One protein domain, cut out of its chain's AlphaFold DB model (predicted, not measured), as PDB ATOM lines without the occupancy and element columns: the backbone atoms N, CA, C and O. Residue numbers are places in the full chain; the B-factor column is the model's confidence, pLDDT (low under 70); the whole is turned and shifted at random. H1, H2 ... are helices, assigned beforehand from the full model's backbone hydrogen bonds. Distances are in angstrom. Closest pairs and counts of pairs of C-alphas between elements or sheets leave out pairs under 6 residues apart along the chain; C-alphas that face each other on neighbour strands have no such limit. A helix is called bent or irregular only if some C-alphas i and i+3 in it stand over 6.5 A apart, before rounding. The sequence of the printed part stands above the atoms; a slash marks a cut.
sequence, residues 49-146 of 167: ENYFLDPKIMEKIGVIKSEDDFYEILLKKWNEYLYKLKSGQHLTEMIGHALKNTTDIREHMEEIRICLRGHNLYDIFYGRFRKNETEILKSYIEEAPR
ATOM      1  N   GLU A  49      -4.067  34.617  17.918       94.25
ATOM      2  CA  GLU A  49      -3.529  33.940  16.733       94.25
ATOM      3  C   GLU A  49      -2.893  32.577  17.058       94.25
ATOM      4  O   GLU A  49      -2.863  31.684  16.211       94.25
ATOM      5  N   ASN A  50      -2.431  32.367  18.295       95.56
ATOM      6  CA  ASN A  50      -1.743  31.132  18.679       95.56
ATOM      7  C   ASN A  50      -2.670  29.916  18.782       95.56
ATOM      8  O   ASN A  50      -2.190  28.781  18.775       95.56
ATOM      9  N   TYR A  51      -3.986  30.132  18.811       96.31
ATOM     10  CA  TYR A  51      -4.979  29.059  18.738       96.31
ATOM     11  C   TYR A  51      -5.030  28.398  17.347       96.31
ATOM     12  O   TYR A  51      -5.524  27.277  17.215       96.31
ATOM     13  N   PHE A  52      -4.478  29.054  16.318       96.81
ATOM     14  CA  PHE A  52      -4.511  28.618  14.916       96.81
ATOM     15  C   PHE A  52      -3.250  27.857  14.474       96.81
ATOM     16  O   PHE A  52      -2.949  27.773  13.284       96.81
ATOM     17  N   LEU A  53      -2.483  27.326  15.430       96.44
ATOM     18  CA  LEU A  53      -1.179  26.698  15.195       96.44
ATOM     19  C   LEU A  53      -1.190  25.177  15.398       96.44
ATOM     20  O   LEU A  53      -0.181  24.603  15.817       96.44
ATOM     21  N   ASP A  54      -2.330  24.516  15.189       97.00
ATOM     22  CA  ASP A  54      -2.413  23.053  15.157       97.00
ATOM     23  C   ASP A  54      -2.030  22.521  13.769       97.00
ATOM     24  O   ASP A  54      -2.782  22.731  12.809       97.00
ATOM     25  N   PRO A  55      -0.888  21.823  13.636       97.56
ATOM     26  CA  PRO A  55      -0.407  21.374  12.338       97.56
ATOM     27  C   PRO A  55      -1.358  20.376  11.666       97.56
ATOM     28  O   PRO A  55      -1.487  20.411  10.447       97.56
ATOM     29  N   LYS A  56      -2.109  19.562  12.420       97.56
ATOM     30  CA  LYS A  56      -3.073  18.609  11.836       97.56
ATOM     31  C   LYS A  56      -4.189  19.323  11.101       97.56
ATOM     32  O   LYS A  56      -4.568  18.949   9.991       97.56
ATOM     33  N   ILE A  57      -4.713  20.372  11.726       98.06
ATOM     34  CA  ILE A  57      -5.781  21.182  11.143       98.06
ATOM     35  C   ILE A  57      -5.219  21.992   9.977       98.06
ATOM     36  O   ILE A  57      -5.810  22.003   8.902       98.06
ATOM     37  N   MET A  58      -4.053  22.618  10.166       98.06
ATOM     38  CA  MET A  58      -3.381  23.411   9.134       98.06
ATOM     39  C   MET A  58      -3.097  22.597   7.869       98.06
ATOM     40  O   MET A  58      -3.261  23.122   6.769       98.06
ATOM     41  N   GLU A  59      -2.678  21.338   7.999       98.25
ATOM     42  CA  GLU A  59      -2.505  20.428   6.865       98.25
ATOM     43  C   GLU A  59      -3.846  20.152   6.183       98.25
ATOM     44  O   GLU A  59      -3.979  20.351   4.975       98.25
ATOM     45  N   LYS A  60      -4.872  19.787   6.964       97.81
ATOM     46  CA  LYS A  60      -6.208  19.457   6.452       97.81
ATOM     47  C   LYS A  60      -6.838  20.589   5.637       97.81
ATOM     48  O   LYS A  60      -7.463  20.324   4.611       97.81
ATOM     49  N   ILE A  61      -6.660  21.838   6.065       97.12
ATOM     50  CA  ILE A  61      -7.202  23.020   5.374       97.12
ATOM     51  C   ILE A  61      -6.232  23.618   4.336       97.12
ATOM     52  O   ILE A  61      -6.531  24.647   3.731       97.12
ATOM     53  N   GLY A  62      -5.061  23.005   4.124       96.44
ATOM     54  CA  GLY A  62      -4.096  23.406   3.093       96.44
ATOM     55  C   GLY A  62      -3.218  24.620   3.435       96.44
ATOM     56  O   GLY A  62      -2.615  25.225   2.542       96.44
ATOM     57  N   VAL A  63      -3.103  24.996   4.712       97.38
ATOM     58  CA  VAL A  63      -2.171  26.046   5.172       97.38
ATOM     59  C   VAL A  63      -0.721  25.575   5.085       97.38
ATOM     60  O   VAL A  63       0.149  26.373   4.743       97.38
ATOM     61  N   ILE A  64      -0.460  24.291   5.317       97.88
ATOM     62  CA  ILE A  64       0.856  23.637   5.200       97.88
ATOM     63  C   ILE A  64       0.734  22.367   4.353       97.88
ATOM     64  O   ILE A  64      -0.375  21.921   4.071       97.88
ATOM     65  N   LYS A  65       1.866  21.800   3.916       97.31
ATOM     66  CA  LYS A  65       1.862  20.565   3.113       97.31
ATOM     67  C   LYS A  65       1.723  19.299   3.954       97.31
ATOM     68  O   LYS A  65       1.125  18.346   3.478       97.31
ATOM     69  N   SER A  66       2.322  19.293   5.141       98.31
ATOM     70  CA  SER A  66       2.294  18.189   6.098       98.31
ATOM     71  C   SER A  66       2.600  18.697   7.507       98.31
ATOM     72  O   SER A  66       3.230  19.752   7.652       98.31
ATOM     73  N   GLU A  67       2.216  17.943   8.541       97.94
ATOM     74  CA  GLU A  67       2.655  18.208   9.920       97.94
ATOM     75  C   GLU A  67       4.188  18.332  10.025       97.94
ATOM     76  O   GLU A  67       4.696  19.240  10.684       97.94
ATOM     77  N   ASP A  68       4.941  17.463   9.340       97.88
ATOM     78  CA  ASP A  68       6.409  17.490   9.333       97.88
ATOM     79  C   ASP A  68       6.961  18.823   8.796       97.88
ATOM     80  O   ASP A  68       7.807  19.439   9.455       97.88
ATOM     81  N   ASP A  69       6.416  19.320   7.676       97.81
ATOM     82  CA  ASP A  69       6.789  20.607   7.068       97.81
ATOM     83  C   ASP A  69       6.617  21.764   8.066       97.81
ATOM     84  O   ASP A  69       7.447  22.675   8.125       97.81
ATOM     85  N   PHE A  70       5.552  21.746   8.877       98.44
ATOM     86  CA  PHE A  70       5.325  22.778   9.890       98.44
ATOM     87  C   PHE A  70       6.455  22.834  10.916       98.44
ATOM     88  O   PHE A  70       6.982  23.914  11.195       98.44
ATOM     89  N   TYR A  71       6.855  21.679  11.448       98.38
ATOM     90  CA  TYR A  71       7.905  21.610  12.459       98.38
ATOM     91  C   TYR A  71       9.275  21.987  11.892       98.38
ATOM     92  O   TYR A  71      10.042  22.680  12.561       98.38
ATOM     93  N   GLU A  72       9.572  21.599  10.651       98.44
ATOM     94  CA  GLU A  72      10.802  22.005   9.966       98.44
ATOM     95  C   GLU A  72      10.856  23.517   9.717       98.44
ATOM     96  O   GLU A  72      11.870  24.166  10.004       98.44
ATOM     97  N   ILE A  73       9.757  24.106   9.230       98.25
ATOM     98  CA  ILE A  73       9.644  25.555   9.022       98.25
ATOM     99  C   ILE A  73       9.825  26.291  10.348       98.25
ATOM    100  O   ILE A  73      10.596  27.253  10.414       98.25
ATOM    101  N   LEU A  74       9.150  25.841  11.408       98.00
ATOM    102  CA  LEU A  74       9.234  26.481  12.714       98.00
ATOM    103  C   LEU A  74      10.646  26.378  13.302       98.00
ATOM    104  O   LEU A  74      11.158  27.383  13.788       98.00
ATOM    105  N   LEU A  75      11.320  25.229  13.176       98.44
ATOM    106  CA  LEU A  75      12.715  25.060  13.606       98.44
ATOM    107  C   LEU A  75      13.664  25.978  12.853       98.44
ATOM    108  O   LEU A  75      14.542  26.608  13.446       98.44
ATOM    109  N   LYS A  76      13.483  26.088  11.539       98.44
ATOM    110  CA  LYS A  76      14.275  27.005  10.727       98.44
ATOM    111  C   LYS A  76      14.096  28.445  11.208       98.44
ATOM    112  O   LYS A  76      15.083  29.134  11.448       98.44
ATOM    113  N   LYS A  77      12.852  28.889  11.408       98.00
ATOM    114  CA  LYS A  77      12.539  30.246  11.892       98.00
ATOM    115  C   LYS A  77      13.033  30.478  13.314       98.00
ATOM    116  O   LYS A  77      13.517  31.571  13.627       98.00
ATOM    117  N   TRP A  78      12.984  29.435  14.141       97.50
ATOM    118  CA  TRP A  78      13.576  29.430  15.464       97.50
ATOM    119  C   TRP A  78      15.054  29.759  15.396       97.50
ATOM    120  O   TRP A  78      15.444  30.769  15.967       97.50
ATOM    121  N   ASN A  79      15.828  28.998  14.625       97.25
ATOM    122  CA  ASN A  79      17.272  29.182  14.473       97.25
ATOM    123  C   ASN A  79      17.656  30.488  13.751       97.25
ATOM    124  O   ASN A  79      18.729  31.037  13.998       97.25
ATOM    125  N   GLU A  80      16.796  31.013  12.875       97.31
ATOM    126  CA  GLU A  80      17.027  32.287  12.187       97.31
ATOM    127  C   GLU A  80      16.904  33.487  13.145       97.31
ATOM    128  O   GLU A  80      17.817  34.327  13.226       97.31
ATOM    129  N   TYR A  81      15.779  33.592  13.865       96.69
ATOM    130  CA  TYR A  81      15.499  34.791  14.660       96.69
ATOM    131  C   TYR A  81      14.614  34.616  15.898       96.69
ATOM    132  O   TYR A  81      14.778  35.424  16.814       96.69
ATOM    133  N   LEU A  82      13.701  33.636  15.980       96.81
ATOM    134  CA  LEU A  82      12.724  33.623  17.090       96.81
ATOM    135  C   LEU A  82      13.407  33.489  18.458       96.81
ATOM    136  O   LEU A  82      12.989  34.162  19.400       96.81
ATOM    137  N   TYR A  83      14.501  32.724  18.552       95.88
ATOM    138  CA  TYR A  83      15.261  32.551  19.799       95.88
ATOM    139  C   TYR A  83      15.869  33.858  20.345       95.88
ATOM    140  O   TYR A  83      16.130  33.975  21.539       95.88
ATOM    141  N   LYS A  84      16.105  34.853  19.475       95.81
ATOM    142  CA  LYS A  84      16.682  36.157  19.851       95.81
ATOM    143  C   LYS A  84      15.636  37.118  20.406       95.81
ATOM    144  O   LYS A  84      15.993  38.116  21.027       95.81
ATOM    145  N   LEU A  85      14.355  36.868  20.133       94.94
ATOM    146  CA  LEU A  85      13.268  37.706  20.623       94.94
ATOM    147  C   LEU A  85      13.121  37.527  22.134       94.94
ATOM    148  O   LEU A  85      13.341  36.435  22.649       94.94
ATOM    149  N   LYS A  86      12.647  38.561  22.838       93.44
ATOM    150  CA  LYS A  86      12.377  38.470  24.286       93.44
ATOM    151  C   LYS A  86      11.457  37.296  24.637       93.44
ATOM    152  O   LYS A  86      11.702  36.601  25.611       93.44
ATOM    153  N   SER A  87      10.435  37.045  23.819       92.06
ATOM    154  CA  SER A  87       9.538  35.899  23.993       92.06
ATOM    155  C   SER A  87      10.235  34.550  23.780       92.06
ATOM    156  O   SER A  87       9.903  33.584  24.454       92.06
ATOM    157  N   GLY A  88      11.208  34.474  22.865       94.75
ATOM    158  CA  GLY A  88      11.997  33.257  22.634       94.75
ATOM    159  C   GLY A  88      13.030  33.000  23.727       94.75
ATOM    160  O   GLY A  88      13.216  31.857  24.140       94.75
ATOM    161  N   GLN A  89      13.646  34.057  24.255       94.88
ATOM    162  CA  GLN A  89      14.500  33.974  25.440       94.88
ATOM    163  C   GLN A  89      13.696  33.477  26.645       94.88
ATOM    164  O   GLN A  89      14.098  32.508  27.278       94.88
ATOM    165  N   HIS A  90      12.512  34.052  26.877       93.25
ATOM    166  CA  HIS A  90      11.615  33.614  27.943       93.25
ATOM    167  C   HIS A  90      11.183  32.147  27.793       93.25
ATOM    168  O   HIS A  90      11.229  31.396  28.762       93.25
ATOM    169  N   LEU A  91      10.832  31.711  26.577       95.25
ATOM    170  CA  LEU A  91      10.534  30.301  26.309       95.25
ATOM    171  C   LEU A  91      11.723  29.399  26.676       95.25
ATOM    172  O   LEU A  91      11.539  28.383  27.333       95.25
ATOM    173  N   THR A  92      12.938  29.784  26.274       95.88
ATOM    174  CA  THR A  92      14.169  29.027  26.559       95.88
ATOM    175  C   THR A  92      14.430  28.917  28.064       95.88
ATOM    176  O   THR A  92      14.833  27.861  28.543       95.88
ATOM    177  N   GLU A  93      14.187  29.993  28.815       94.75
ATOM    178  CA  GLU A  93      14.268  29.998  30.280       94.75
ATOM    179  C   GLU A  93      13.213  29.078  30.906       94.75
ATOM    180  O   GLU A  93      13.533  28.323  31.821       94.75
ATOM    181  N   MET A  94      11.980  29.107  30.390       92.88
ATOM    182  CA  MET A  94      10.861  28.303  30.888       92.88
ATOM    183  C   MET A  94      11.085  26.800  30.691       92.88
ATOM    184  O   MET A  94      10.870  26.032  31.626       92.88
ATOM    185  N   ILE A  95      11.535  26.376  29.505       95.44
ATOM    186  CA  ILE A  95      11.789  24.954  29.207       95.44
ATOM    187  C   ILE A  95      13.176  24.485  29.686       95.44
ATOM    188  O   ILE A  95      13.464  23.293  29.713       95.44
ATOM    189  N   GLY A  96      14.057  25.414  30.077       96.19
ATOM    190  CA  GLY A  96      15.384  25.128  30.633       96.19
ATOM    191  C   GLY A  96      16.471  24.786  29.605       96.19
ATOM    192  O   GLY A  96      17.625  24.569  29.981       96.19
ATOM    193  N   HIS A  97      16.149  24.752  28.310       95.44
ATOM    194  CA  HIS A  97      17.118  24.574  27.227       95.44
ATOM    195  C   HIS A  97      16.634  25.202  25.915       95.44
ATOM    196  O   HIS A  97      15.470  25.538  25.751       95.44
ATOM    197  N   ALA A  98      17.531  25.373  24.941       94.44
ATOM    198  CA  ALA A  98      17.133  25.807  23.601       94.44
ATOM    199  C   ALA A  98      16.479  24.655  22.818       94.44
ATOM    200  O   ALA A  98      16.893  23.503  22.976       94.44
ATOM    201  N   LEU A  99      15.529  24.979  21.935       97.06
ATOM    202  CA  LEU A  99      14.974  24.047  20.946       97.06
ATOM    203  C   LEU A  99      16.035  23.747  19.876       97.06
ATOM    204  O   LEU A  99      16.594  24.681  19.293       97.06
ATOM    205  N   LYS A 100      16.337  22.467  19.628       96.12
ATOM    206  CA  LYS A 100      17.449  22.045  18.751       96.12
ATOM    207  C   LYS A 100      17.005  21.279  17.514       96.12
ATOM    208  O   LYS A 100      17.714  21.291  16.510       96.12
ATOM    209  N   ASN A 101      15.876  20.585  17.582       98.06
ATOM    210  CA  ASN A 101      15.390  19.715  16.516       98.06
ATOM    211  C   ASN A 101      13.850  19.736  16.449       98.06
ATOM    212  O   ASN A 101      13.193  20.379  17.266       98.06
ATOM    213  N   THR A 102      13.268  19.071  15.450       97.94
ATOM    214  CA  THR A 102      11.813  19.060  15.235       97.94
ATOM    215  C   THR A 102      11.052  18.309  16.327       97.94
ATOM    216  O   THR A 102       9.913  18.674  16.612       97.94
ATOM    217  N   THR A 103      11.671  17.317  16.971       97.56
ATOM    218  CA  THR A 103      11.107  16.620  18.135       97.56
ATOM    219  C   THR A 103      10.972  17.569  19.320       97.56
ATOM    220  O   THR A 103       9.877  17.674  19.858       97.56
ATOM    221  N   ASP A 104      12.012  18.347  19.644       96.81
ATOM    222  CA  ASP A 104      11.938  19.343  20.725       96.81
ATOM    223  C   ASP A 104      10.776  20.323  20.486       96.81
ATOM    224  O   ASP A 104      10.032  20.667  21.398       96.81
ATOM    225  N   ILE A 105      10.584  20.769  19.238       97.50
ATOM    226  CA  ILE A 105       9.477  21.675  18.903       97.50
ATOM    227  C   ILE A 105       8.126  21.001  19.111       97.50
ATOM    228  O   ILE A 105       7.230  21.631  19.661       97.50
ATOM    229  N   ARG A 106       7.972  19.742  18.683       97.62
ATOM    230  CA  ARG A 106       6.741  18.961  18.892       97.62
ATOM    231  C   ARG A 106       6.396  18.847  20.365       97.62
ATOM    232  O   ARG A 106       5.250  19.095  20.732       97.62
ATOM    233  N   GLU A 107       7.383  18.482  21.174       97.62
ATOM    234  CA  GLU A 107       7.230  18.263  22.611       97.62
ATOM    235  C   GLU A 107       6.890  19.560  23.354       97.62
ATOM    236  O   GLU A 107       6.103  19.518  24.295       97.62
ATOM    237  N   HIS A 108       7.392  20.705  22.880       97.56
ATOM    238  CA  HIS A 108       7.186  22.015  23.505       97.56
ATOM    239  C   HIS A 108       6.202  22.935  22.763       97.56
ATOM    240  O   HIS A 108       6.239  24.161  22.915       97.56
ATOM    241  N   MET A 109       5.317  22.381  21.923       96.44
ATOM    242  CA  MET A 109       4.355  23.191  21.159       96.44
ATOM    243  C   MET A 109       3.421  24.013  22.046       96.44
ATOM    244  O   MET A 109       3.000  25.105  21.659       96.44
ATOM    245  N   GLU A 110       3.081  23.496  23.221       95.81
ATOM    246  CA  GLU A 110       2.187  24.176  24.149       95.81
ATOM    247  C   GLU A 110       2.863  25.411  24.760       95.81
ATOM    248  O   GLU A 110       2.316  26.514  24.700       95.81
ATOM    249  N   GLU A 111       4.095  25.271  25.247       96.50
ATOM    250  CA  GLU A 111       4.902  26.370  25.776       96.50
ATOM    251  C   GLU A 111       5.210  27.402  24.690       96.50
ATOM    252  O   GLU A 111       5.151  28.608  24.943       96.50
ATOM    253  N   ILE A 112       5.461  26.953  23.454       96.38
ATOM    254  CA  ILE A 112       5.617  27.823  22.284       96.38
ATOM    255  C   ILE A 112       4.378  28.712  22.098       96.38
ATOM    256  O   ILE A 112       4.526  29.927  21.951       96.38
ATOM    257  N   ARG A 113       3.163  28.146  22.139       95.94
ATOM    258  CA  ARG A 113       1.908  28.911  22.005       95.94
ATOM    259  C   ARG A 113       1.643  29.823  23.207       95.94
ATOM    260  O   ARG A 113       1.035  30.882  23.050       95.94
ATOM    261  N   ILE A 114       2.100  29.461  24.400       94.38
ATOM    262  CA  ILE A 114       1.972  30.313  25.591       94.38
ATOM    263  C   ILE A 114       2.937  31.506  25.520       94.38
ATOM    264  O   ILE A 114       2.542  32.634  25.810       94.38
ATOM    265  N   CYS A 115       4.187  31.280  25.110       92.50
ATOM    266  CA  CYS A 115       5.265  32.256  25.277       92.50
ATOM    267  C   CYS A 115       5.532  33.116  24.047       92.50
ATOM    268  O   CYS A 115       5.911  34.281  24.187       92.50
ATOM    269  N   LEU A 116       5.428  32.555  22.839       93.69
ATOM    270  CA  LEU A 116       5.815  33.274  21.633       93.69
ATOM    271  C   LEU A 116       4.703  34.188  21.150       93.69
ATOM    272  O   LEU A 116       3.545  33.802  21.020       93.69
ATOM    273  N   ARG A 117       5.096  35.420  20.825       88.69
ATOM    274  CA  ARG A 117       4.158  36.437  20.377       88.69
ATOM    275  C   ARG A 117       3.510  36.052  19.055       88.69
ATOM    276  O   ARG A 117       4.225  35.838  18.074       88.69
ATOM    277  N   GLY A 118       2.178  36.042  19.024       82.62
ATOM    278  CA  GLY A 118       1.460  35.351  17.963       82.62
ATOM    279  C   GLY A 118       1.655  35.899  16.570       82.62
ATOM    280  O   GLY A 118       1.833  35.097  15.666       82.62
ATOM    281  N   HIS A 119       1.804  37.214  16.376       86.38
ATOM    282  CA  HIS A 119       2.120  37.737  15.037       86.38
ATOM    283  C   HIS A 119       3.403  37.121  14.445       86.38
ATOM    284  O   HIS A 119       3.451  36.855  13.251       86.38
ATOM    285  N   ASN A 120       4.423  36.822  15.266       89.06
ATOM    286  CA  ASN A 120       5.663  36.219  14.769       89.06
ATOM    287  C   ASN A 120       5.463  34.782  14.296       89.06
ATOM    288  O   ASN A 120       6.187  34.353  13.405       89.06
ATOM    289  N   LEU A 121       4.544  34.039  14.918       92.56
ATOM    290  CA  LEU A 121       4.242  32.655  14.558       92.56
ATOM    291  C   LEU A 121       3.216  32.582  13.434       92.56
ATOM    292  O   LEU A 121       3.400  31.866  12.458       92.56
ATOM    293  N   TYR A 122       2.154  33.361  13.557       93.62
ATOM    294  CA  TYR A 122       1.055  33.407  12.617       93.62
ATOM    295  C   TYR A 122       1.515  33.869  11.236       93.62
ATOM    296  O   TYR A 122       1.250  33.178  10.255       93.62
ATOM    297  N   ASP A 123       2.295  34.955  11.134       94.12
ATOM    298  CA  ASP A 123       2.772  35.449   9.834       94.12
ATOM    299  C   ASP A 123       3.661  34.428   9.094       94.12
ATOM    300  O   ASP A 123       3.687  34.443   7.862       94.12
ATOM    301  N   ILE A 124       4.350  33.513   9.800       96.50
ATOM    302  CA  ILE A 124       5.170  32.455   9.172       96.50
ATOM    303  C   ILE A 124       4.312  31.566   8.269       96.50
ATOM    304  O   ILE A 124       4.743  31.212   7.170       96.50
ATOM    305  N   PHE A 125       3.109  31.213   8.721       97.00
ATOM    306  CA  PHE A 125       2.250  30.237   8.046       97.00
ATOM    307  C   PHE A 125       1.088  30.895   7.302       97.00
ATOM    308  O   PHE A 125       0.772  30.529   6.168       97.00
ATOM    309  N   TYR A 126       0.482  31.907   7.917       96.38
ATOM    310  CA  TYR A 126      -0.728  32.555   7.434       96.38
ATOM    311  C   TYR A 126      -0.463  33.830   6.630       96.38
ATOM    312  O   TYR A 126      -1.343  34.277   5.895       96.38
ATOM    313  N   GLY A 127       0.758  34.381   6.658       94.38
ATOM    314  CA  GLY A 127       1.087  35.644   5.985       94.38
ATOM    315  C   GLY A 127       0.786  35.659   4.477       94.38
ATOM    316  O   GLY A 127       0.473  36.708   3.913       94.38
ATOM    317  N   ARG A 128       0.802  34.493   3.816       94.12
ATOM    318  CA  ARG A 128       0.449  34.347   2.390       94.12
ATOM    319  C   ARG A 128      -1.057  34.397   2.097       94.12
ATOM    320  O   ARG A 128      -1.432  34.606   0.947       94.12
ATOM    321  N   PHE A 129      -1.904  34.237   3.112       95.06
ATOM    322  CA  PHE A 129      -3.363  34.171   2.992       95.06
ATOM    323  C   PHE A 129      -4.062  35.494   3.329       95.06
ATOM    324  O   PHE A 129      -5.279  35.530   3.417       95.06
ATOM    325  N   ARG A 130      -3.337  36.615   3.459       91.25
ATOM    326  CA  ARG A 130      -3.917  37.932   3.815       91.25
ATOM    327  C   ARG A 130      -5.118  38.362   2.962       91.25
ATOM    328  O   ARG A 130      -5.948  39.132   3.423       91.25
ATOM    329  N   LYS A 131      -5.209  37.905   1.708       93.94
ATOM    330  CA  LYS A 131      -6.339  38.226   0.815       93.94
ATOM    331  C   LYS A 131      -7.592  37.379   1.070       93.94
ATOM    332  O   LYS A 131      -8.666  37.797   0.663       93.94
ATOM    333  N   ASN A 132      -7.444  36.212   1.687       94.12
ATOM    334  CA  ASN A 132      -8.499  35.232   1.961       94.12
ATOM    335  C   ASN A 132      -8.429  34.731   3.418       94.12
ATOM    336  O   ASN A 132      -8.682  33.563   3.719       94.12
ATOM    337  N   GLU A 133      -8.004  35.619   4.318       93.38
ATOM    338  CA  GLU A 133      -7.719  35.300   5.716       93.38
ATOM    339  C   GLU A 133      -8.993  34.893   6.460       93.38
ATOM    340  O   GLU A 133      -9.002  33.958   7.254       93.38
ATOM    341  N   THR A 134     -10.110  35.556   6.164       95.00
ATOM    342  CA  THR A 134     -11.387  35.235   6.807       95.00
ATOM    343  C   THR A 134     -11.856  33.830   6.440       95.00
ATOM    344  O   THR A 134     -12.343  33.101   7.300       95.00
ATOM    345  N   GLU A 135     -11.711  33.434   5.177       96.56
ATOM    346  CA  GLU A 135     -12.103  32.113   4.697       96.56
ATOM    347  C   GLU A 135     -11.246  31.019   5.336       96.56
ATOM    348  O   GLU A 135     -11.797  30.044   5.844       96.56
ATOM    349  N   ILE A 136      -9.920  31.195   5.380       96.81
ATOM    350  CA  ILE A 136      -9.032  30.171   5.947       96.81
ATOM    351  C   ILE A 136      -9.228  30.014   7.461       96.81
ATOM    352  O   ILE A 136      -9.234  28.891   7.964       96.81
ATOM    353  N   LEU A 137      -9.464  31.113   8.188       96.19
ATOM    354  CA  LEU A 137      -9.750  31.062   9.624       96.19
ATOM    355  C   LEU A 137     -11.101  30.400   9.914       96.19
ATOM    356  O   LEU A 137     -11.212  29.652  10.885       96.19
ATOM    357  N   LYS A 138     -12.115  30.614   9.065       96.75
ATOM    358  CA  LYS A 138     -13.394  29.894   9.166       96.75
ATOM    359  C   LYS A 138     -13.205  28.396   8.963       96.75
ATOM    360  O   LYS A 138     -13.646  27.635   9.818       96.75
ATOM    361  N   SER A 139     -12.487  27.985   7.915       97.69
ATOM    362  CA  SER A 139     -12.157  26.571   7.699       97.69
ATOM    363  C   SER A 139     -11.428  25.966   8.896       97.69
ATOM    364  O   SER A 139     -11.733  24.849   9.298       97.69
ATOM    365  N   TYR A 140     -10.503  26.707   9.512       98.12
ATOM    366  CA  TYR A 140      -9.825  26.235  10.716       98.12
ATOM    367  C   TYR A 140     -10.800  26.026  11.881       98.12
ATOM    368  O   TYR A 140     -10.751  24.990  12.534       98.12
ATOM    369  N   ILE A 141     -11.685  26.991  12.154       96.38
ATOM    370  CA  ILE A 141     -12.656  26.900  13.259       96.38
ATOM    371  C   ILE A 141     -13.640  25.744  13.042       96.38
ATOM    372  O   ILE A 141     -13.998  25.073  14.006       96.38
ATOM    373  N   GLU A 142     -14.066  25.510  11.801       96.81
ATOM    374  CA  GLU A 142     -14.962  24.403  11.440       96.81
ATOM    375  C   GLU A 142     -14.307  23.030  11.648       96.81
ATOM    376  O   GLU A 142     -14.983  22.080  12.042       96.81
ATOM    377  N   GLU A 143     -12.998  22.932  11.415       97.75
ATOM    378  CA  GLU A 143     -12.235  21.689  11.558       97.75
ATOM    379  C   GLU A 143     -11.680  21.456  12.969       97.75
ATOM    380  O   GLU A 143     -11.405  20.319  13.362       97.75
ATOM    381  N   ALA A 144     -11.503  22.522  13.749       97.06
ATOM    382  CA  ALA A 144     -10.939  22.439  15.084       97.06
ATOM    383  C   ALA A 144     -11.901  21.777  16.084       97.06
ATOM    384  O   ALA A 144     -13.086  22.118  16.140       97.06
ATOM    385  N   PRO A 145     -11.399  20.893  16.968       95.44
ATOM    386  CA  PRO A 145     -12.163  20.454  18.125       95.44
ATOM    387  C   PRO A 145     -12.613  21.652  18.965       95.44
ATOM    388  O   PRO A 145     -11.862  22.611  19.154       95.44
ATOM    389  N   ARG A 146     -13.812  21.567  19.557       91.56
ATOM    390  CA  ARG A 146     -14.323  22.608  20.469       91.56
ATOM    391  C   ARG A 146     -13.326  22.925  21.592       91.56
ATOM    392  O   ARG A 146     -13.190  24.085  21.977       91.56
TER     393      ARG A 146
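Overview. This is residues 49 to 146 of the 167 residues of an uncharacterized protein of Blautia obeum (UniProt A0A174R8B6). Eight mostly short helices build a body that is longer than it is wide, with H8 across one end, H4 across the other, and the longest helix, H3, running slantwise along one side between them. H2 meets the beginning of H3 at residues 67 to 70, H5 packs on H3 at residues 71 to 75, and H6, H1 and H7 lie between the two end helices, H1 and H7 having the centres nearest the mean of the C-alphas. The printed part has 98 residues, with H1 to H8 in order along the chain and no named strand, and its class is all helix. The whole is compact, with a radius of gyration of the C-alphas of 13.2 A, and only just elongated, spanning 37 by 25 by 22 A.

Along the chain. H3, residues 67 to 80, is 20.2 A long, from C-alpha 67 at (2.655, 18.208, 9.920) to C-alpha 80 at (17.027, 32.287, 12.187). Before it come H1, residues 49 to 52, which begins at (-3.529, 33.940, 16.733), and H2, residues 55 to 60. After it come H4, residues 86 to 95 and 14.4 A long, H5, residues 102 to 107, and H6, residues 109 to 115. H7, residues 118 to 129, is 15.8 A long and irregular: C-alphas 125 and 128 are 7.2 A apart. H8, residues 133 to 143, is 15.5 A long and ends at C-alpha 143 at (-12.235, 21.689, 11.558).

Arrangement. H3 touches H5 with residues 71 to 75 alone, about perpendicular at 77 degrees; the closest C-alphas, of Tyr 71 and Thr 102, are 5.4 A apart. With residues 67 to 70 alone H3 touches H2, at a steep tilt of 48 degrees, opposite ways, closest at Glu 67 and Pro 55, whose C-alphas are 5.0 A apart. H2 and H8 only just touch, with 3 pairs of C-alphas within 8 A, the closest those of Ile 57 and Tyr 140 at 6.5 A; they are about perpendicular at 82 degrees. H3 and H7 are near each other, with 11 pairs of C-alphas within 10 A. H7 touches H1 with residues 118 to 122 alone, and the closest C-alphas, of Gly 118 and Glu 49, are 5.3 A apart. H1 and H6 only just touch, with 3 pairs within 8 A, the closest those of Asn 50 and Arg 113 at 5.4 A. H6 touches H4 at a steep tilt of 51 degrees, opposite ways, closest at Cys 115 and Leu 91, whose C-alphas are 5.7 A apart. H5 and H6 meet only through their link, and H4 and H8 are apart. Every O i to N i+4 pair is within hydrogen-bond range in H2, H3, H4, H5, H6 and H8; in H7 4 of 8 are, and H1 is too short for such a pair.

Size, cuts and confidence. The two C-alphas farthest apart, of Gly 96 and Lys 131, are 39.1 A apart. Residues 130 to 135, of which 133 to 135 belong to H8, stand free. The printed part has no cut, and no link is long. The mean pLDDT of the printed part is 95.8, and no printed residue is under 70.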